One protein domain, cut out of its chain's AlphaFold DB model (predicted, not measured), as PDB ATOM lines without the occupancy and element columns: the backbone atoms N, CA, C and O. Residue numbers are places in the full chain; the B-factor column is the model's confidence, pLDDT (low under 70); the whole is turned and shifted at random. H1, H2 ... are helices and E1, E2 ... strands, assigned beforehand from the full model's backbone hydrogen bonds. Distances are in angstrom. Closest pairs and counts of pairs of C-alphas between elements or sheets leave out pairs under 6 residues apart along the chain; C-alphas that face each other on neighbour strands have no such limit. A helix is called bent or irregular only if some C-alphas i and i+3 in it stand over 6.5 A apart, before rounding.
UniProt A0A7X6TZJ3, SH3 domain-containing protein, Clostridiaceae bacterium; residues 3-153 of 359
ATOM      1  N   ARG A   3      12.305  27.306  -2.396       68.44
ATOM      2  CA  ARG A   3      13.368  28.296  -2.639       68.44
ATOM      3  C   ARG A   3      14.372  27.694  -3.595       68.44
ATOM      4  O   ARG A   3      14.909  26.612  -3.355       68.44
ATOM      5  N   GLN A   4      14.636  28.411  -4.664       66.38
ATOM      6  CA  GLN A   4      15.628  28.043  -5.644       66.38
ATOM      7  C   GLN A   4      16.951  28.722  -5.283       66.38
ATOM      8  O   GLN A   4      16.996  29.905  -4.951       66.38
ATOM      9  N   GLN A   5      18.039  27.957  -5.285       64.56
ATOM     10  CA  GLN A   5      19.378  28.509  -5.108       64.56
ATOM     11  C   GLN A   5      20.091  28.467  -6.455       64.56
ATOM     12  O   GLN A   5      20.504  27.375  -6.869       64.56
ATOM     13  N   PRO A   6      20.245  29.610  -7.153       62.28
ATOM     14  CA  PRO A   6      20.977  29.633  -8.407       62.28
ATOM     15  C   PRO A   6      22.389  29.118  -8.146       62.28
ATOM     16  O   PRO A   6      23.147  29.683  -7.364       62.28
ATOM     17  N   THR A   7      22.731  27.993  -8.772       58.69
ATOM     18  CA  THR A   7      24.036  27.346  -8.571       58.69
ATOM     19  C   THR A   7      25.158  28.155  -9.226       58.69
ATOM     20  O   THR A   7      26.299  28.091  -8.785       58.69
ATOM     21  N   TYR A   8      24.810  28.961 -10.232       63.12
ATOM     22  CA  TYR A   8      25.714  29.851 -10.950       63.12
ATOM     23  C   TYR A   8      25.004  31.195 -11.161       63.12
ATOM     24  O   TYR A   8      24.117  31.267 -12.016       63.12
ATOM     25  N   PRO A   9      25.294  32.245 -10.372       64.69
ATOM     26  CA  PRO A   9      24.791  33.583 -10.669       64.69
ATOM     27  C   PRO A   9      25.382  34.082 -12.003       64.69
ATOM     28  O   PRO A   9      26.472  33.653 -12.389       64.69
ATOM     29  N   PRO A  10      24.687  34.966 -12.739       68.38
ATOM     30  CA  PRO A  10      25.200  35.487 -13.993       68.38
ATOM     31  C   PRO A  10      26.383  36.412 -13.697       68.38
ATOM     32  O   PRO A  10      26.244  37.386 -12.964       68.38
ATOM     33  N   GLU A  11      27.548  36.119 -14.274       64.50
ATOM     34  CA  GLU A  11      28.766  36.917 -14.064       64.50
ATOM     35  C   GLU A  11      28.786  38.208 -14.903       64.50
ATOM     36  O   GLU A  11      29.533  39.136 -14.603       64.50
ATOM     37  N   GLN A  12      27.983  38.284 -15.973       63.88
ATOM     38  CA  GLN A  12      27.985  39.393 -16.933       63.88
ATOM     39  C   GLN A  12      26.562  39.766 -17.383       63.88
ATOM     40  O   GLN A  12      25.680  38.913 -17.475       63.88
ATOM     41  N   GLY A  13      26.355  41.045 -17.717       67.81
ATOM     42  CA  GLY A  13      25.088  41.583 -18.232       67.81
ATOM     43  C   GLY A  13      24.216  42.264 -17.172       67.81
ATOM     44  O   GLY A  13      24.573  42.325 -16.000       67.81
ATOM     45  N   ALA A  14      23.053  42.779 -17.589       66.38
ATOM     46  CA  ALA A  14      22.146  43.537 -16.716       66.38
ATOM     47  C   ALA A  14      21.691  42.741 -15.478       66.38
ATOM     48  O   ALA A  14      21.526  43.311 -14.405       66.38
ATOM     49  N   CYS A  15      21.559  41.415 -15.609       65.00
ATOM     50  CA  CYS A  15      21.174  40.520 -14.516       65.00
ATOM     51  C   CYS A  15      22.258  40.345 -13.443       65.00
ATOM     52  O   CYS A  15      21.927  40.084 -12.289       65.00
ATOM     53  N   ALA A  16      23.538  40.519 -13.787       69.25
ATOM     54  CA  ALA A  16      24.649  40.306 -12.858       69.25
ATOM     55  C   ALA A  16      24.626  41.287 -11.675       69.25
ATOM     56  O   ALA A  16      24.956  40.917 -10.550       69.25
ATOM     57  N   ALA A  17      24.183  42.527 -11.911       70.94
ATOM     58  CA  ALA A  17      24.190  43.585 -10.903       70.94
ATOM     59  C   ALA A  17      23.170  43.364  -9.770       70.94
ATOM     60  O   ALA A  17      23.418  43.769  -8.634       70.94
ATOM     61  N   PHE A  18      22.031  42.728 -10.060       71.56
ATOM     62  CA  PHE A  18      20.944  42.560  -9.090       71.56
ATOM     63  C   PHE A  18      20.768  41.118  -8.601       71.56
ATOM     64  O   PHE A  18      20.280  40.918  -7.492       71.56
ATOM     65  N   CYS A  19      21.221  40.112  -9.357       70.25
ATOM     66  CA  CYS A  19      21.084  38.702  -8.990       70.25
ATOM     67  C   CYS A  19      21.578  38.324  -7.575       70.25
ATOM     68  O   CYS A  19      20.894  37.522  -6.941       70.25
ATOM     69  N   PRO A  20      22.696  38.854  -7.029       69.12
ATOM     70  CA  PRO A  20      23.124  38.488  -5.674       69.12
ATOM     71  C   PRO A  20      22.197  39.011  -4.563       69.12
ATOM     72  O   PRO A  20      22.316  38.562  -3.427       69.12
ATOM     73  N   LYS A  21      21.291  39.949  -4.871       71.56
ATOM     74  CA  LYS A  21      20.308  40.506  -3.928       71.56
ATOM     75  C   LYS A  21      18.907  39.915  -4.102       71.56
ATOM     76  O   LYS A  21      18.011  40.287  -3.352       71.56
ATOM     77  N   LEU A  22      18.707  39.050  -5.096       73.75
ATOM     78  CA  LEU A  22      17.410  38.448  -5.374       73.75
ATOM     79  C   LEU A  22      17.273  37.081  -4.717       73.75
ATOM     80  O   LEU A  22      18.191  36.259  -4.740       73.75
ATOM     81  N   ASP A  23      16.068  36.829  -4.221       74.50
ATOM     82  CA  ASP A  23      15.627  35.500  -3.848       74.50
ATOM     83  C   ASP A  23      14.844  34.861  -4.989       74.50
ATOM     84  O   ASP A  23      13.964  35.471  -5.592       74.50
ATOM     85  N   PHE A  24      15.176  33.605  -5.276       76.12
ATOM     86  CA  PHE A  24      14.516  32.829  -6.313       76.12
ATOM     87  C   PHE A  24      13.562  31.839  -5.665       76.12
ATOM     88  O   PHE A  24      13.932  31.107  -4.742       76.12
ATOM     89  N   TYR A  25      12.342  31.791  -6.185       76.25
ATOM     90  CA  TYR A  25      11.317  30.859  -5.752       76.25
ATOM     91  C   TYR A  25      10.806  30.074  -6.953       76.25
ATOM     92  O   TYR A  25      10.633  30.614  -8.041       76.25
ATOM     93  N   ALA A  26      10.571  28.788  -6.740       75.25
ATOM     94  CA  ALA A  26       9.937  27.899  -7.691       75.25
ATOM     95  C   ALA A  26       8.637  27.386  -7.074       75.25
ATOM     96  O   ALA A  26       8.595  26.956  -5.919       75.25
ATOM     97  N   PHE A  27       7.559  27.405  -7.839       77.75
ATOM     98  CA  PHE A  27       6.301  26.779  -7.464       77.75
ATOM     99  C   PHE A  27       5.733  26.045  -8.669       77.75
ATOM    100  O   PHE A  27       6.122  26.297  -9.807       77.75
ATOM    101  N   ARG A  28       4.859  25.081  -8.395       78.62
ATOM    102  CA  ARG A  28       4.151  24.341  -9.430       78.62
ATOM    103  C   ARG A  28       2.724  24.874  -9.472       78.62
ATOM    104  O   ARG A  28       1.960  24.475  -8.592       78.62
ATOM    105  N   PRO A  29       2.398  25.762 -10.421       82.56
ATOM    106  CA  PRO A  29       1.037  26.247 -10.551       82.56
ATOM    107  C   PRO A  29       0.078  25.119 -10.932       82.56
ATOM    108  O   PRO A  29       0.484  24.121 -11.545       82.56
ATOM    109  N   ARG A  30      -1.188  25.298 -10.577       83.44
ATOM    110  CA  ARG A  30      -2.334  24.496 -11.005       83.44
ATOM    111  C   ARG A  30      -3.309  25.371 -11.788       83.44
ATOM    112  O   ARG A  30      -3.244  26.595 -11.749       83.44
ATOM    113  N   GLU A  31      -4.191  24.722 -12.534       84.25
ATOM    114  CA  GLU A  31      -5.294  25.414 -13.196       84.25
ATOM    115  C   GLU A  31      -6.240  25.976 -12.133       84.25
ATOM    116  O   GLU A  31      -6.576  25.280 -11.174       84.25
ATOM    117  N   GLY A  32      -6.635  27.233 -12.303       82.06
ATOM    118  CA  GLY A  32      -7.411  27.995 -11.332       82.06
ATOM    119  C   GLY A  32      -6.585  28.656 -10.227       82.06
ATOM    120  O   GLY A  32      -7.181  29.333  -9.400       82.06
ATOM    121  N   ASP A  33      -5.255  28.499 -10.200       84.19
ATOM    122  CA  ASP A  33      -4.418  29.238  -9.249       84.19
ATOM    123  C   ASP A  33      -4.306  30.716  -9.665       84.19
ATOM    124  O   ASP A  33      -4.082  31.029 -10.840       84.19
ATOM    125  N   ASP A  34      -4.364  31.611  -8.679       81.31
ATOM    126  CA  ASP A  34      -4.100  33.037  -8.850       81.31
ATOM    127  C   ASP A  34      -2.713  33.408  -8.326       81.31
ATOM    128  O   ASP A  34      -2.275  32.993  -7.249       81.31
ATOM    129  N   LEU A  35      -2.008  34.223  -9.102       86.25
ATOM    130  CA  LEU A  35      -0.743  34.825  -8.724       86.25
ATOM    131  C   LEU A  35      -0.968  36.305  -8.458       86.25
ATOM    132  O   LEU A  35      -1.382  37.029  -9.358       86.25
ATOM    133  N   LEU A  36      -0.633  36.758  -7.255       86.12
ATOM    134  CA  LEU A  36      -0.755  38.149  -6.843       86.12
ATOM    135  C   LEU A  36       0.613  38.676  -6.400       86.12
ATOM    136  O   LEU A  36       1.284  38.077  -5.560       86.12
ATOM    137  N   VAL A  37       1.038  39.788  -6.996       87.88
ATOM    138  CA  VAL A  37       2.287  40.489  -6.687       87.88
ATOM    139  C   VAL A  37       1.928  41.895  -6.237       87.88
ATOM    140  O   VAL A  37       1.369  42.676  -7.006       87.88
ATOM    141  N   ILE A  38       2.235  42.200  -4.980       85.56
ATOM    142  CA  ILE A  38       1.891  43.463  -4.326       85.56
ATOM    143  C   ILE A  38       3.121  43.982  -3.582       85.56
ATOM    144  O   ILE A  38       3.956  43.202  -3.119       85.56
ATOM    145  N   ASP A  39       3.230  45.305  -3.481       85.19
ATOM    146  CA  ASP A  39       4.231  45.954  -2.645       85.19
ATOM    147  C   ASP A  39       4.053  45.560  -1.160       85.19
ATOM    148  O   ASP A  39       2.951  45.686  -0.614       85.19
ATOM    149  N   PRO A  40       5.113  45.103  -0.469       82.19
ATOM    150  CA  PRO A  40       5.007  44.668   0.922       82.19
ATOM    151  C   PRO A  40       4.528  45.784   1.858       82.19
ATOM    152  O   PRO A  40       3.745  45.524   2.767       82.19
ATOM    153  N   SER A  41       4.910  47.040   1.602       82.38
ATOM    154  CA  SER A  41       4.525  48.176   2.446       82.38
ATOM    155  C   SER A  41       3.024  48.469   2.428       82.38
ATOM    156  O   SER A  41       2.530  49.136   3.343       82.38
ATOM    157  N   PHE A  42       2.313  47.986   1.402       84.25
ATOM    158  CA  PHE A  42       0.859  48.044   1.308       84.25
ATOM    159  C   PHE A  42       0.194  46.934   2.109       84.25
ATOM    160  O   PHE A  42      -0.736  47.207   2.857       84.25
ATOM    161  N   ILE A  43       0.680  45.697   1.982       82.81
ATOM    162  CA  ILE A  43       0.128  44.543   2.704       82.81
ATOM    163  C   ILE A  43       0.295  44.703   4.215       82.81
ATOM    164  O   ILE A  43      -0.631  44.400   4.961       82.81
ATOM    165  N   ASP A  44       1.414  45.278   4.658       83.50
ATOM    166  CA  ASP A  44       1.696  45.537   6.075       83.50
ATOM    167  C   ASP A  44       0.704  46.517   6.745       83.50
ATOM    168  O   ASP A  44       0.759  46.717   7.958       83.50
ATOM    169  N   LEU A  45      -0.185  47.163   5.979       82.12
ATOM    170  CA  LEU A  45      -1.235  48.038   6.510       82.12
ATOM    171  C   LEU A  45      -2.447  47.282   7.057       82.12
ATOM    172  O   LEU A  45      -3.214  47.861   7.826       82.12
ATOM    173  N   PHE A  46      -2.644  46.035   6.638       84.25
ATOM    174  CA  PHE A  46      -3.863  45.277   6.894       84.25
ATOM    175  C   PHE A  46      -3.583  44.073   7.794       84.25
ATOM    176  O   PHE A  46      -2.468  43.553   7.833       84.25
ATOM    177  N   ASP A  47      -4.607  43.624   8.521       86.00
ATOM    178  CA  ASP A  47      -4.516  42.387   9.293       86.00
ATOM    179  C   ASP A  47      -4.428  41.189   8.323       86.00
ATOM    180  O   ASP A  47      -5.243  41.090   7.398       86.00
ATOM    181  N   PRO A  48      -3.464  40.268   8.508       82.44
ATOM    182  CA  PRO A  48      -3.381  39.040   7.728       82.44
ATOM    183  C   PRO A  48      -4.688  38.240   7.654       82.44
ATOM    184  O   PRO A  48      -4.955  37.653   6.608       82.44
ATOM    185  N   ALA A  49      -5.487  38.210   8.726       82.44
ATOM    186  CA  ALA A  49      -6.745  37.458   8.736       82.44
ATOM    187  C   ALA A  49      -7.789  38.077   7.791       82.44
ATOM    188  O   ALA A  49      -8.386  37.375   6.977       82.44
ATOM    189  N   ASP A  50      -7.941  39.402   7.841       82.19
ATOM    190  CA  ASP A  50      -8.878  40.137   6.985       82.19
ATOM    191  C   ASP A  50      -8.468  40.056   5.507       82.19
ATOM    192  O   ASP A  50      -9.315  39.958   4.617       82.19
ATOM    193  N   LEU A  51      -7.158  40.076   5.235       83.31
ATOM    194  CA  LEU A  51      -6.622  39.897   3.887       83.31
ATOM    195  C   LEU A  51      -6.914  38.505   3.330       83.31
ATOM    196  O   LEU A  51      -7.237  38.390   2.150       83.31
ATOM    197  N   GLU A  52      -6.782  37.460   4.146       81.81
ATOM    198  CA  GLU A  52      -7.067  36.090   3.720       81.81
ATOM    199  C   GLU A  52      -8.543  35.934   3.352       81.81
ATOM    200  O   GLU A  52      -8.843  35.434   2.270       81.81
ATOM    201  N   ASP A  53      -9.453  36.445   4.182       83.19
ATOM    202  CA  ASP A  53     -10.894  36.397   3.916       83.19
ATOM    203  C   ASP A  53     -11.279  37.191   2.657       83.19
ATOM    204  O   ASP A  53     -12.084  36.734   1.842       83.19
ATOM    205  N   LEU A  54     -10.680  38.367   2.464       83.38
ATOM    206  CA  LEU A  54     -10.959  39.238   1.322       83.38
ATOM    207  C   LEU A  54     -10.362  38.703   0.009       83.38
ATOM    208  O   LEU A  54     -10.955  38.890  -1.054       83.38
ATOM    209  N   LEU A  55      -9.213  38.024   0.069       82.31
ATOM    210  CA  LEU A  55      -8.552  37.420  -1.095       82.31
ATOM    211  C   LEU A  55      -8.975  35.967  -1.353       82.31
ATOM    212  O   LEU A  55      -8.638  35.421  -2.403       82.31
ATOM    213  N   ALA A  56      -9.726  35.341  -0.444       78.50
ATOM    214  CA  ALA A  56     -10.257  33.995  -0.639       78.50
ATOM    215  C   ALA A  56     -11.267  33.918  -1.800       78.50
ATOM    216  O   ALA A  56     -11.425  32.849  -2.398       78.50
ATOM    217  N   ASP A  57     -11.938  35.024  -2.145       74.25
ATOM    218  CA  ASP A  57     -12.874  35.067  -3.272       74.25
ATOM    219  C   ASP A  57     -12.173  35.424  -4.601       74.25
ATOM    220  O   ASP A  57     -12.022  36.578  -5.012       74.25
ATOM    221  N   ILE A  58     -11.768  34.355  -5.287       60.59
ATOM    222  CA  ILE A  58     -10.991  34.289  -6.535       60.59
ATOM    223  C   ILE A  58     -11.512  35.204  -7.661       60.59
ATOM    224  O   ILE A  58     -10.737  35.746  -8.448       60.59
ATOM    225  N   HIS A  59     -12.826  35.422  -7.770       65.75
ATOM    226  CA  HIS A  59     -13.402  36.129  -8.928       65.75
ATOM    227  C   HIS A  59     -13.348  37.653  -8.812       65.75
ATOM    228  O   HIS A  59     -13.749  38.364  -9.739       65.75
ATOM    229  N   GLN A  60     -12.886  38.164  -7.675       76.38
ATOM    230  CA  GLN A  60     -13.067  39.563  -7.317       76.38
ATOM    231  C   GLN A  60     -11.775  40.250  -6.893       76.38
ATOM    232  O   GLN A  60     -11.853  41.316  -6.297       76.38
ATOM    233  N   ILE A  61     -10.601  39.734  -7.277       85.06
ATOM    234  CA  ILE A  61      -9.304  40.360  -6.951       85.06
ATOM    235  C   ILE A  61      -9.307  41.861  -7.287       85.06
ATOM    236  O   ILE A  61      -8.874  42.672  -6.482       85.06
ATOM    237  N   ASN A  62      -9.891  42.268  -8.420       85.56
ATOM    238  CA  ASN A  62     -10.024  43.689  -8.769       85.56
ATOM    239  C   ASN A  62     -10.848  44.494  -7.742       85.56
ATOM    240  O   ASN A  62     -10.484  45.619  -7.397       85.56
ATOM    241  N   VAL A  63     -11.965  43.938  -7.269       87.00
ATOM    242  CA  VAL A  63     -12.859  44.571  -6.283       87.00
ATOM    243  C   VAL A  63     -12.178  44.609  -4.920       87.00
ATOM    244  O   VAL A  63     -12.088  45.675  -4.318       87.00
ATOM    245  N   ALA A  64     -11.617  43.478  -4.495       86.50
ATOM    246  CA  ALA A  64     -10.796  43.328  -3.303       86.50
ATOM    247  C   ALA A  64      -9.678  44.380  -3.252       86.50
ATOM    248  O   ALA A  64      -9.578  45.136  -2.289       86.50
ATOM    249  N   MET A  65      -8.895  44.504  -4.323       87.25
ATOM    250  CA  MET A  65      -7.822  45.495  -4.400       87.25
ATOM    251  C   MET A  65      -8.351  46.930  -4.386       87.25
ATOM    252  O   MET A  65      -7.740  47.785  -3.756       87.25
ATOM    253  N   THR A  66      -9.500  47.203  -5.008       87.12
ATOM    254  CA  THR A  66     -10.119  48.539  -4.969       87.12
ATOM    255  C   THR A  66     -10.558  48.916  -3.551       87.12
ATOM    256  O   THR A  66     -10.314  50.044  -3.115       87.12
ATOM    257  N   GLU A  67     -11.163  47.984  -2.811       86.69
ATOM    258  CA  GLU A  67     -11.545  48.190  -1.409       86.69
ATOM    259  C   GLU A  67     -10.316  48.370  -0.514       86.69
ATOM    260  O   GLU A  67     -10.271  49.311   0.280       86.69
ATOM    261  N   LEU A  68      -9.269  47.557  -0.694       86.75
ATOM    262  CA  LEU A  68      -8.009  47.726   0.036       86.75
ATOM    263  C   LEU A  68      -7.367  49.085  -0.260       86.75
ATOM    264  O   LEU A  68      -6.966  49.793   0.661       86.75
ATOM    265  N   THR A  69      -7.318  49.511  -1.523       87.19
ATOM    266  CA  THR A  69      -6.793  50.835  -1.885       87.19
ATOM    267  C   THR A  69      -7.619  51.950  -1.241       87.19
ATOM    268  O   THR A  69      -7.058  52.885  -0.669       87.19
ATOM    269  N   ARG A  70      -8.953  51.841  -1.248       86.25
ATOM    270  CA  ARG A  70      -9.843  52.800  -0.579       86.25
ATOM    271  C   ARG A  70      -9.603  52.853   0.933       86.25
ATOM    272  O   ARG A  70      -9.573  53.944   1.506       86.25
ATOM    273  N   LEU A  71      -9.427  51.698   1.572       86.06
ATOM    274  CA  LEU A  71      -9.106  51.607   2.993       86.06
ATOM    275  C   LEU A  71      -7.745  52.246   3.286       86.06
ATOM    276  O   LEU A  71      -7.659  53.072   4.192       86.06
ATOM    277  N   ALA A  72      -6.714  51.970   2.484       84.75
ATOM    278  CA  ALA A  72      -5.393  52.589   2.629       84.75
ATOM    279  C   ALA A  72      -5.459  54.127   2.569       84.75
ATOM    280  O   ALA A  72      -4.875  54.796   3.428       84.75
ATOM    281  N   TYR A  73      -6.247  54.685   1.640       85.94
ATOM    282  CA  TYR A  73      -6.500  56.129   1.588       85.94
ATOM    283  C   TYR A  73      -7.214  56.646   2.841       85.94
ATOM    284  O   TYR A  73      -6.872  57.714   3.346       85.94
ATOM    285  N   SER A  74      -8.176  55.892   3.387       85.69
ATOM    286  CA  SER A  74      -8.869  56.278   4.626       85.69
ATOM    287  C   SER A  74      -7.936  56.331   5.843       85.69
ATOM    288  O   SER A  74      -8.136  57.156   6.735       85.69
ATOM    289  N   TYR A  75      -6.871  55.522   5.843       81.56
ATOM    290  CA  TYR A  75      -5.804  55.559   6.846       81.56
ATOM    291  C   TYR A  75      -4.753  56.656   6.586       81.56
ATOM    292  O   TYR A  75      -3.782  56.763   7.335       81.56
ATOM    293  N   GLY A  76      -4.941  57.493   5.558       74.06
ATOM    294  CA  GLY A  76      -4.067  58.628   5.257       74.06
ATOM    295  C   GLY A  76      -2.742  58.244   4.599       74.06
ATOM    296  O   GLY A  76      -1.786  59.017   4.662       74.06
ATOM    297  N   ARG A  77      -2.658  57.056   3.988       72.56
ATOM    298  CA  ARG A  77      -1.533  56.691   3.122       72.56
ATOM    299  C   ARG A  77      -1.902  56.957   1.666       72.56
ATOM    300  O   ARG A  77      -2.752  56.267   1.111       72.56
ATOM    301  N   ASP A  78      -1.179  57.879   1.038       66.56
ATOM    302  CA  ASP A  78      -1.117  58.000  -0.422       66.56
ATOM    303  C   ASP A  78      -0.223  56.876  -0.957       66.56
ATOM    304  O   ASP A  78       0.954  57.060  -1.271       66.56
ATOM    305  N   ALA A  79      -0.747  55.654  -0.925       62.06
ATOM    306  CA  ALA A  79      -0.031  54.486  -1.399       62.06
ATOM    307  C   ALA A  79      -0.293  54.333  -2.904       62.06
ATOM    308  O   ALA A  79      -1.272  53.712  -3.309       62.06
ATOM    309  N   ASP A  80       0.588  54.897  -3.734       63.88
ATOM    310  CA  ASP A  80       0.660  54.570  -5.164       63.88
ATOM    311  C   ASP A  80       1.137  53.119  -5.307       63.88
ATOM    312  O   ASP A  80       2.324  52.833  -5.482       63.88
ATOM    313  N   THR A  81       0.220  52.170  -5.153       68.81
ATOM    314  CA  THR A  81       0.570  50.750  -5.128       68.81
ATOM    315  C   THR A  81       0.278  50.121  -6.462       68.81
ATOM    316  O   THR A  81      -0.868  49.831  -6.809       68.81
ATOM    317  N   THR A  82       1.347  49.868  -7.206       79.94
ATOM    318  CA  THR A  82       1.291  48.995  -8.368       79.94
ATOM    319  C   THR A  82       1.156  47.562  -7.879       79.94
ATOM    320  O   THR A  82       2.068  47.028  -7.245       79.94
ATOM    321  N   TRP A  83       0.025  46.942  -8.177       86.62
ATOM    322  CA  TRP A  83      -0.182  45.520  -7.968       86.62
ATOM    323  C   TRP A  83      -0.388  44.831  -9.313       86.62
ATOM    324  O   TRP A  83      -0.788  45.445 -10.304       86.62
ATOM    325  N   PHE A  84      -0.067  43.547  -9.353       88.31
ATOM    326  CA  PHE A  84      -0.209  42.712 -10.533       88.31
ATOM    327  C   PHE A  84      -0.861  41.399 -10.126       88.31
ATOM    328  O   PHE A  84      -0.382  40.735  -9.208       88.31
ATOM    329  N   SER A  85      -1.920  41.007 -10.829       88.38
ATOM    330  CA  SER A  85      -2.538  39.693 -10.673       88.38
ATOM    331  C   SER A  85      -2.570  38.936 -11.992       88.38
ATOM    332  O   SER A  85      -2.855  39.525 -13.037       88.38
ATOM    333  N   ALA A  86      -2.370  37.625 -11.943       87.31
ATOM    334  CA  ALA A  86      -2.556  36.737 -13.079       87.31
ATOM    335  C   ALA A  86      -3.270  35.459 -12.646       87.31
ATOM    336  O   ALA A  86      -2.836  34.806 -11.702       87.31
ATOM    337  N   GLN A  87      -4.317  35.082 -13.377       87.06
ATOM    338  CA  GLN A  87      -5.030  33.827 -13.167       87.06
ATOM    339  C   GLN A  87      -4.567  32.770 -14.166       87.06
ATOM    340  O   GLN A  87      -4.501  33.008 -15.378       87.06
ATOM    341  N   ILE A  88      -4.280  31.575 -13.665       87.12
ATOM    342  CA  ILE A  88      -3.803  30.453 -14.469       87.12
ATOM    343  C   ILE A  88      -5.013  29.676 -14.977       87.12
ATOM    344  O   ILE A  88      -5.513  28.771 -14.322       87.12
ATOM    345  N   GLN A  89      -5.507  30.042 -16.159       83.44
ATOM    346  CA  GLN A  89      -6.735  29.451 -16.705       83.44
ATOM    347  C   GLN A  89      -6.565  27.990 -17.125       83.44
ATOM    348  O   GLN A  89      -7.416  27.154 -16.837       83.44
ATOM    349  N   ARG A  90      -5.478  27.687 -17.836       83.88
ATOM    350  CA  ARG A  90      -5.198  26.349 -18.355       83.88
ATOM    351  C   ARG A  90      -3.699  26.137 -18.447       83.88
ATOM    352  O   ARG A  90      -2.968  27.036 -18.865       83.88
ATOM    353  N   LEU A  91      -3.249  24.950 -18.062       79.94
ATOM    354  CA  LEU A  91      -1.861  24.538 -18.199       79.94
ATOM    355  C   LEU A  91      -1.746  23.710 -19.471       79.94
ATOM    356  O   LEU A  91      -1.918  22.492 -19.463       79.94
ATOM    357  N   ASP A  92      -1.429  24.381 -20.574       75.38
ATOM    358  CA  ASP A  92      -1.063  23.674 -21.791       75.38
ATOM    359  C   ASP A  92       0.284  22.980 -21.550       75.38
ATOM    360  O   ASP A  92       1.318  23.611 -21.324       75.38
ATOM    361  N   THR A  93       0.285  21.647 -21.545       63.78
ATOM    362  CA  THR A  93       1.533  20.890 -21.623       63.78
ATOM    363  C   THR A  93       2.124  21.128 -23.000       63.78
ATOM    364  O   THR A  93       1.674  20.515 -23.970       63.78
ATOM    365  N   ASP A  94       3.107  22.023 -23.086       52.06
ATOM    366  CA  ASP A  94       3.834  22.302 -24.319       52.06
ATOM    367  C   ASP A  94       4.253  20.994 -25.003       52.06
ATOM    368  O   ASP A  94       5.127  20.259 -24.529       52.06
ATOM    369  N   LEU A  95       3.669  20.731 -26.176       51.12
ATOM    370  CA  LEU A  95       4.149  19.711 -27.111       51.12
ATOM    371  C   LEU A  95       5.613  19.965 -27.521       51.12
ATOM    372  O   LEU A  95       6.283  19.052 -28.001       51.12
ATOM    373  N   GLU A  96       6.151  21.166 -27.280       53.22
ATOM    374  CA  GLU A  96       7.560  21.496 -27.502       53.22
ATOM    375  C   GLU A  96       8.524  20.777 -26.548       53.22
ATOM    376  O   GLU A  96       9.674  20.524 -26.921       53.22
ATOM    377  N   LEU A  97       8.065  20.333 -25.368       51.84
ATOM    378  CA  LEU A  97       8.839  19.425 -24.510       51.84
ATOM    379  C   LEU A  97       9.001  18.032 -25.136       51.84
ATOM    380  O   LEU A  97       9.917  17.298 -24.756       51.84
ATOM    381  N   LEU A  98       8.181  17.685 -26.132       47.94
ATOM    382  CA  LEU A  98       8.314  16.485 -26.963       47.94
ATOM    383  C   LEU A  98       8.983  16.766 -28.320       47.94
ATOM    384  O   LEU A  98       9.160  15.828 -29.104       47.94
ATOM    385  N   SER A  99       9.365  18.018 -28.604       58.47
ATOM    386  CA  SER A  99      10.060  18.366 -29.845       58.47
ATOM    387  C   SER A  99      11.395  17.622 -29.950       58.47
ATOM    388  O   SER A  99      12.033  17.261 -28.958       58.47
ATOM    389  N   ALA A 100      11.850  17.372 -31.178       58.03
ATOM    390  CA  ALA A 100      13.147  16.735 -31.403       58.03
ATOM    391  C   ALA A 100      14.292  17.514 -30.721       58.03
ATOM    392  O   ALA A 100      15.236  16.907 -30.224       58.03
ATOM    393  N   GLU A 101      14.157  18.837 -30.607       56.50
ATOM    394  CA  GLU A 101      15.151  19.719 -30.002       56.50
ATOM    395  C   GLU A 101      15.227  19.566 -28.471       56.50
ATOM    396  O   GLU A 101      16.316  19.581 -27.900       56.50
ATOM    397  N   SER A 102      14.105  19.358 -27.769       55.16
ATOM    398  CA  SER A 102      14.132  19.051 -26.327       55.16
ATOM    399  C   SER A 102      14.746  17.671 -26.059       55.16
ATOM    400  O   SER A 102      15.545  17.518 -25.132       55.16
ATOM    401  N   ARG A 103      14.449  16.682 -26.914       60.56
ATOM    402  CA  ARG A 103      15.011  15.324 -26.838       60.56
ATOM    403  C   ARG A 103      16.513  15.299 -27.119       60.56
ATOM    404  O   ARG A 103      17.249  14.627 -26.396       60.56
ATOM    405  N   GLU A 104      16.989  16.071 -28.096       58.66
ATOM    406  CA  GLU A 104      18.426  16.220 -28.360       58.66
ATOM    407  C   GLU A 104      19.160  16.867 -27.172       58.66
ATOM    408  O   GLU A 104      20.245  16.405 -26.805       58.66
ATOM    409  N   ARG A 105      18.541  17.838 -26.483       58.38
ATOM    410  CA  ARG A 105      19.107  18.469 -25.273       58.38
ATOM    411  C   ARG A 105      19.167  17.522 -24.067       58.38
ATOM    412  O   ARG A 105      20.176  17.512 -23.363       58.38
ATOM    413  N   VAL A 106      18.145  16.686 -23.853       55.97
ATOM    414  CA  VAL A 106      18.138  15.656 -22.786       55.97
ATOM    415  C   VAL A 106      19.148  14.540 -23.074       55.97
ATOM    416  O   VAL A 106      19.751  14.000 -22.150       55.97
ATOM    417  N   SER A 107      19.408  14.239 -24.351       57.22
ATOM    418  CA  SER A 107      20.417  13.251 -24.765       57.22
ATOM    419  C   SER A 107      21.876  13.709 -24.578       57.22
ATOM    420  O   SER A 107      22.802  12.961 -24.885       57.22
ATOM    421  N   GLY A 108      22.107  14.930 -24.072       51.56
ATOM    422  CA  GLY A 108      23.449  15.449 -23.788       51.56
ATOM    423  C   GLY A 108      24.259  15.814 -25.035       51.56
ATOM    424  O   GLY A 108      25.470  16.044 -24.943       51.56
ATOM    425  N   ARG A 109      23.621  15.891 -26.209       47.91
ATOM    426  CA  ARG A 109      24.284  16.297 -27.446       47.91
ATOM    427  C   ARG A 109      24.569  17.797 -27.381       47.91
ATOM    428  O   ARG A 109      23.686  18.624 -27.577       47.91
ATOM    429  N   ARG A 110      25.817  18.153 -27.056       50.12
ATOM    430  CA  ARG A 110      26.305  19.540 -27.087       50.12
ATOM    431  C   ARG A 110      26.095  20.110 -28.487       50.12
ATOM    432  O   ARG A 110      26.754  19.671 -29.428       50.12
ATOM    433  N   GLU A 111      25.238  21.121 -28.607       49.91
ATOM    434  CA  GLU A 111      25.258  22.011 -29.761       49.91
ATOM    435  C   GLU A 111      26.664  22.615 -29.870       49.91
ATOM    436  O   GLU A 111      27.109  23.397 -29.031       49.91
ATOM    437  N   THR A 112      27.384  22.255 -30.926       48.75
ATOM    438  CA  THR A 112      28.690  22.806 -31.319       48.75
ATOM    439  C   THR A 112      28.593  24.241 -31.860       48.75
ATOM    440  O   THR A 112      29.512  24.741 -32.509       48.75
ATOM    441  N   GLY A 113      27.491  24.938 -31.577       45.75
ATOM    442  CA  GLY A 113      27.315  26.360 -31.823       45.75
ATOM    443  C   GLY A 113      27.544  27.127 -30.529       45.75
ATOM    444  O   GLY A 113      26.914  26.848 -29.518       45.75
ATOM    445  N   ARG A 114      28.434  28.120 -30.559       43.44
ATOM    446  CA  ARG A 114      28.747  29.059 -29.468       43.44
ATOM    447  C   ARG A 114      27.537  29.954 -29.133       43.44
ATOM    448  O   ARG A 114      27.598  31.169 -29.298       43.44
ATOM    449  N   ARG A 115      26.419  29.361 -28.717       47.97
ATOM    450  CA  ARG A 115      25.287  30.032 -28.084       47.97
ATOM    451  C   ARG A 115      25.498  29.902 -26.587       47.97
ATOM    452  O   ARG A 115      25.488  28.814 -26.027       47.97
ATOM    453  N   THR A 116      25.763  31.036 -25.957       52.53
ATOM    454  CA  THR A 116      25.704  31.196 -24.509       52.53
ATOM    455  C   THR A 116      24.346  30.680 -24.044       52.53
ATOM    456  O   THR A 116      23.326  31.302 -24.338       52.53
ATOM    457  N   VAL A 117      24.319  29.521 -23.387       55.88
ATOM    458  CA  VAL A 117      23.112  29.027 -22.725       55.88
ATOM    459  C   VAL A 117      22.664  30.136 -21.776       55.88
ATOM    460  O   VAL A 117      23.439  30.558 -20.915       55.88
ATOM    461  N   SER A 118      21.462  30.674 -22.003       64.62
ATOM    462  CA  SER A 118      20.922  31.767 -21.193       64.62
ATOM    463  C   SER A 118      20.970  31.354 -19.725       64.62
ATOM    464  O   SER A 118      20.597  30.233 -19.385       64.62
ATOM    465  N   TRP A 119      21.442  32.234 -18.845       68.56
ATOM    466  CA  TRP A 119      21.464  31.977 -17.403       68.56
ATOM    467  C   TRP A 119      20.077  31.559 -16.868       68.56
ATOM    468  O   TRP A 119      19.988  30.685 -16.011       68.56
ATOM    469  N   ILE A 120      19.000  32.063 -17.479       68.81
ATOM    470  CA  ILE A 120      17.613  31.669 -17.191       68.81
ATOM    471  C   ILE A 120      17.388  30.161 -17.403       68.81
ATOM    472  O   ILE A 120      16.712  29.516 -16.607       68.81
ATOM    473  N   ASN A 121      18.015  29.554 -18.412       67.31
ATOM    474  CA  ASN A 121      17.904  28.111 -18.649       67.31
ATOM    475  C   ASN A 121      18.684  27.309 -17.596       67.31
ATOM    476  O   ASN A 121      18.288  26.204 -17.240       67.31
ATOM    477  N   HIS A 122      19.767  27.870 -17.048       66.62
ATOM    478  CA  HIS A 122      20.484  27.251 -15.931       66.62
ATOM    479  C   HIS A 122      19.709  27.343 -14.613       66.62
ATOM    480  O   HIS A 122      19.902  26.485 -13.749       66.62
ATOM    481  N   LEU A 123      18.806  28.321 -14.453       67.19
ATOM    482  CA  LEU A 123      17.907  28.363 -13.298       67.19
ATOM    483  C   LEU A 123      17.039  27.107 -13.246       67.19
ATOM    484  O   LEU A 123      16.931  26.518 -12.179       67.19
ATOM    485  N   GLN A 124      16.521  26.611 -14.370       64.44
ATOM    486  CA  GLN A 124      15.710  25.381 -14.390       64.44
ATOM    487  C   GLN A 124      16.454  24.150 -13.843       64.44
ATOM    488  O   GLN A 124      15.831  23.244 -13.297       64.44
ATOM    489  N   LEU A 125      17.784  24.129 -13.955       64.50
ATOM    490  CA  LEU A 125      18.645  23.048 -13.464       64.50
ATOM    491  C   LEU A 125      19.148  23.276 -12.033       64.50
ATOM    492  O   LEU A 125      19.854  22.434 -11.475       64.50
ATOM    493  N   SER A 126      18.843  24.431 -11.443       66.31
ATOM    494  CA  SER A 126      19.354  24.799 -10.130       66.31
ATOM    495  C   SER A 126      18.631  24.057  -9.008       66.31
ATOM    496  O   SER A 126      17.464  23.674  -9.118       66.31
ATOM    497  N   LYS A 127      19.354  23.821  -7.908       65.19
ATOM    498  CA  LYS A 127      18.831  23.055  -6.776       65.19
ATOM    499  C   LYS A 127      17.663  23.792  -6.125       65.19
ATOM    500  O   LYS A 127      17.750  24.975  -5.790       65.19
ATOM    501  N   VAL A 128      16.592  23.041  -5.903       66.19
ATOM    502  CA  VAL A 128      15.362  23.509  -5.277       66.19
ATOM    503  C   VAL A 128      15.290  22.941  -3.861       66.19
ATOM    504  O   VAL A 128      15.420  21.733  -3.667       66.19
ATOM    505  N   VAL A 129      15.116  23.812  -2.865       66.19
ATOM    506  CA  VAL A 129      15.011  23.441  -1.447       66.19
ATOM    507  C   VAL A 129      13.571  23.667  -0.975       66.19
ATOM    508  O   VAL A 129      13.045  24.771  -1.152       66.19
ATOM    509  N   PRO A 130      12.915  22.660  -0.373       61.91
ATOM    510  CA  PRO A 130      11.573  22.822   0.166       61.91
ATOM    511  C   PRO A 130      11.563  23.752   1.376       61.91
ATOM    512  O   PRO A 130      12.467  23.732   2.220       61.91
ATOM    513  N   LEU A 131      10.516  24.569   1.435       64.31
ATOM    514  CA  LEU A 131      10.271  25.520   2.508       64.31
ATOM    515  C   LEU A 131       9.034  25.084   3.294       64.31
ATOM    516  O   LEU A 131       8.023  24.712   2.703       64.31
ATOM    517  N   LEU A 132       9.130  25.158   4.615       60.62
ATOM    518  CA  LEU A 132       8.001  25.152   5.533       60.62
ATOM    519  C   LEU A 132       7.482  26.593   5.630       60.62
ATOM    520  O   LEU A 132       8.282  27.520   5.792       60.62
ATOM    521  N   ASP A 133       6.174  26.775   5.456       57.94
ATOM    522  CA  ASP A 133       5.479  28.071   5.543       57.94
ATOM    523  C   ASP A 133       6.106  29.173   4.671       57.94
ATOM    524  O   ASP A 133       6.195  30.336   5.046       57.94
ATOM    525  N   GLY A 134       6.637  28.789   3.504       55.66
ATOM    526  CA  GLY A 134       7.221  29.713   2.524       55.66
ATOM    527  C   GLY A 134       8.569  30.338   2.907       55.66
ATOM    528  O   GLY A 134       9.272  30.794   2.012       55.66
ATOM    529  N   ASN A 135       8.983  30.286   4.178       55.59
ATOM    530  CA  ASN A 135      10.153  31.024   4.672       55.59
ATOM    531  C   ASN A 135      11.214  30.149   5.363       55.59
ATOM    532  O   ASN A 135      12.406  30.472   5.319       55.59
ATOM    533  N   ILE A 136      10.834  29.018   5.968       60.38
ATOM    534  CA  ILE A 136      11.757  28.197   6.768       60.38
ATOM    535  C   ILE A 136      12.301  27.047   5.921       60.38
ATOM    536  O   ILE A 136      11.561  26.189   5.453       60.38
ATOM    537  N   ARG A 137      13.623  26.981   5.734       64.06
ATOM    538  CA  ARG A 137      14.254  25.873   4.993       64.06
ATOM    539  C   ARG A 137      14.107  24.558   5.754       64.06
ATOM    540  O   ARG A 137      14.544  24.466   6.900       64.06
ATOM    541  N   ILE A 138      13.582  23.529   5.091       66.69
ATOM    542  CA  ILE A 138      13.571  22.168   5.637       66.69
ATOM    543  C   ILE A 138      14.936  21.531   5.331       66.69
ATOM    544  O   ILE A 138      15.265  21.333   4.158       66.69
ATOM    545  N   PRO A 139      15.769  21.225   6.345       69.19
ATOM    546  CA  PRO A 139      17.031  20.535   6.113       69.19
ATOM    547  C   PRO A 139      16.768  19.109   5.600       69.19
ATOM    548  O   PRO A 139      15.743  18.519   5.945       69.19
ATOM    549  N   PRO A 140      17.701  18.501   4.843       66.31
ATOM    550  CA  PRO A 140      17.503  17.178   4.245       66.31
ATOM    551  C   PRO A 140      17.150  16.089   5.272       66.31
ATOM    552  O   PRO A 140      16.284  15.268   5.009       66.31
ATOM    553  N   ALA A 141      17.714  16.137   6.485       66.81
ATOM    554  CA  ALA A 141      17.378  15.203   7.568       66.81
ATOM    555  C   ALA A 141      15.938  15.355   8.118       66.81
ATOM    556  O   ALA A 141      15.426  14.458   8.785       66.81
ATOM    557  N   GLY A 142      15.289  16.499   7.879       63.16
ATOM    558  CA  GLY A 142      13.898  16.770   8.254       63.16
ATOM    559  C   GLY A 142      12.887  16.464   7.146       63.16
ATOM    560  O   GLY A 142      11.685  16.453   7.421       63.16
ATOM    561  N   LEU A 143      13.352  16.195   5.921       64.88
ATOM    562  CA  LEU A 143      12.504  15.978   4.749       64.88
ATOM    563  C   LEU A 143      11.636  14.722   4.898       64.88
ATOM    564  O   LEU A 143      10.429  14.790   4.685       64.88
ATOM    565  N   ASP A 144      12.227  13.609   5.333       66.25
ATOM    566  CA  ASP A 144      11.525  12.323   5.456       66.25
ATOM    567  C   ASP A 144      10.416  12.379   6.513       66.25
ATOM    568  O   ASP A 144       9.327  11.834   6.333       66.25
ATOM    569  N   ARG A 145      10.659  13.119   7.603       65.69
ATOM    570  CA  ARG A 145       9.661  13.355   8.655       65.69
ATOM    571  C   ARG A 145       8.512  14.222   8.150       65.69
ATOM    572  O   ARG A 145       7.365  13.959   8.497       65.69
ATOM    573  N   TYR A 146       8.807  15.235   7.335       62.34
ATOM    574  CA  TYR A 146       7.787  16.082   6.721       62.34
ATOM    575  C   TYR A 146       6.958  15.308   5.685       62.34
ATOM    576  O   TYR A 146       5.730  15.358   5.728       62.34
ATOM    577  N   ALA A 147       7.608  14.526   4.818       64.31
ATOM    578  CA  ALA A 147       6.948  13.687   3.821       64.31
ATOM    579  C   ALA A 147       6.016  12.650   4.471       64.31
ATOM    580  O   ALA A 147       4.865  12.514   4.060       64.31
ATOM    581  N   ALA A 148       6.465  11.989   5.544       65.62
ATOM    582  CA  ALA A 148       5.641  11.052   6.306       65.62
ATOM    583  C   ALA A 148       4.429  11.732   6.975       65.62
ATOM    584  O   ALA A 148       3.339  11.162   7.018       65.62
ATOM    585  N   ARG A 149       4.589  12.971   7.463       62.03
ATOM    586  CA  ARG A 149       3.512  13.747   8.106       62.03
ATOM    587  C   ARG A 149       2.484  14.272   7.101       62.03
ATOM    588  O   ARG A 149       1.293  14.297   7.407       62.03
ATOM    589  N   SER A 150       2.944  14.653   5.909       56.97
ATOM    590  CA  SER A 150       2.099  15.081   4.790       56.97
ATOM    591  C   SER A 150       1.303  13.912   4.200       56.97
ATOM    592  O   SER A 150       0.116  14.068   3.945       56.97
ATOM    593  N   ALA A 151       1.905  12.722   4.077       57.88
ATOM    594  CA  ALA A 151       1.221  11.522   3.586       57.88
ATOM    595  C   ALA A 151       0.151  10.978   4.553       57.88
ATOM    596  O   ALA A 151      -0.812  10.352   4.118       57.88
ATOM    597  N   ALA A 152       0.302  11.219   5.860       58.03
ATOM    598  CA  ALA A 152      -0.630  10.751   6.887       58.03
ATOM    599  C   ALA A 152      -1.828  11.692   7.135       58.03
ATOM    600  O   ALA A 152      -2.753  11.317   7.855       58.03
ATOM    601  N   SER A 153      -1.828  12.903   6.566       48.19
ATOM    602  CA  SER A 153      -2.924  13.863   6.729       48.19
ATOM    603  C   SER A 153      -3.751  13.935   5.441       48.19
ATOM    604  O   SER A 153      -3.245  14.465   4.451       48.19
TER     605      SER A 153
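AT A GLANCE: This is residues 3 to 153 of the 359 residues of the protein "SH3 domain-containing protein" of Clostridiaceae bacterium (UniProt A0A7X6TZJ3). The model is two small lobes set apart, with a loose arm and a last helix that ends free. One lobe is the hairpin E1 and E2 with E5 beside it, H6 grazing this three-strand sheet; the other is the two-strand ribbon E3 and E4, with the start of H3 near it and H1 and H2 close by. Residues 93 to 117, with H4 and H5, stick out as the arm, and residues 147 to 153 stick out at the end of H7. The printed part has 151 residues with seven named helices and five named strands, in the order E1 E2 E3 H1 H2 H3 E4 H4 H5 H6 E5 H7, the sheets E2 - E1 - E5 and E3 - E4 both antiparallel. The class is mixed, helices and strands, and the whole is loose, with a radius of gyration of the C-alphas of 20.6 A and spans of 62 by 45 by 32 A.

HOW THE PARTS SIT: E1, residues 3 to 5, is the inner strand of a sheet with the edge strands E2, residues 24 to 26, and E5, residues 127 to 132. E1 and E2 form a hairpin, antiparallel at 124 degrees, with N 4 and O 24 at 2.8 A. E1 and E5 are antiparallel at 151 degrees, with N 3 and O 129 at 2.9 A and N 129 and O 3 at 2.9 A. This sheet is strongly twisted, only just, with C-alphas up to 4.3 A off its best plane. E3, residues 34 to 37, and E4, residues 84 to 87, are antiparallel at 169 degrees, with N 35 and O 86 at 2.8 A. H1, residues 40 to 43, is close to but not clearly touching H3, residues 58 to 74; the closest C-alphas are those of Phe 42 and Ala 72, 7.8 A apart. H2, residues 48 to 55, and H3 only just touch, and only at the corner by their link, with 3 pairs of C-alphas within 8 A. Their closest C-alphas are those of Leu 54 and Ala 64, 6.2 A apart, and they run opposite ways at a steep tilt of 51 degrees. H4, residues 95 to 98, is close to but not clearly touching H5, residues 100 to 106, with the C-alphas of Glu 96 and Ser 102 closest at 7.1 A. H6, residues 119 to 124, only grazes the three-strand sheet, with its residues 123 to 124. H7, residues 140 to 151, is not on that sheet, but only just, with 4 pairs of C-alphas within 10 A. Every O i to N i+4 pair is within hydrogen-bond range in H2 and H5, while the counts are 11 of 13 in H3, 1 of 2 in H6 and 6 of 8 in H7; H1 and H4 are too short for such a pair.

IN THESE COORDINATES: E1 begins at C-alpha 3, at (13.368, 28.296, -2.639). H3 is the longest helix, 24.8 A, with a kink of 29 degrees near residue 65; it is irregular, with C-alphas 59 and 62 8.3 A apart. E5 measures 16.5 A, and its residues 131 to 132 pair antiparallel with residues 136 to 137. H7 measures 17.2 A and ends at C-alpha 151, at (1.221, 11.522, 3.586); it is irregular, but only just, with C-alphas 141 and 144 6.9 A apart.

THE WHOLE: The two C-alphas farthest apart are those of Ser 74 and Thr 112, 61.8 A. The printed part has no cut, and its long links are E1 to E2 and H5 to H6. The mean pLDDT of the printed part is 70.5; 82 residues are under 70, among them 3 to 16 and 93 to 153.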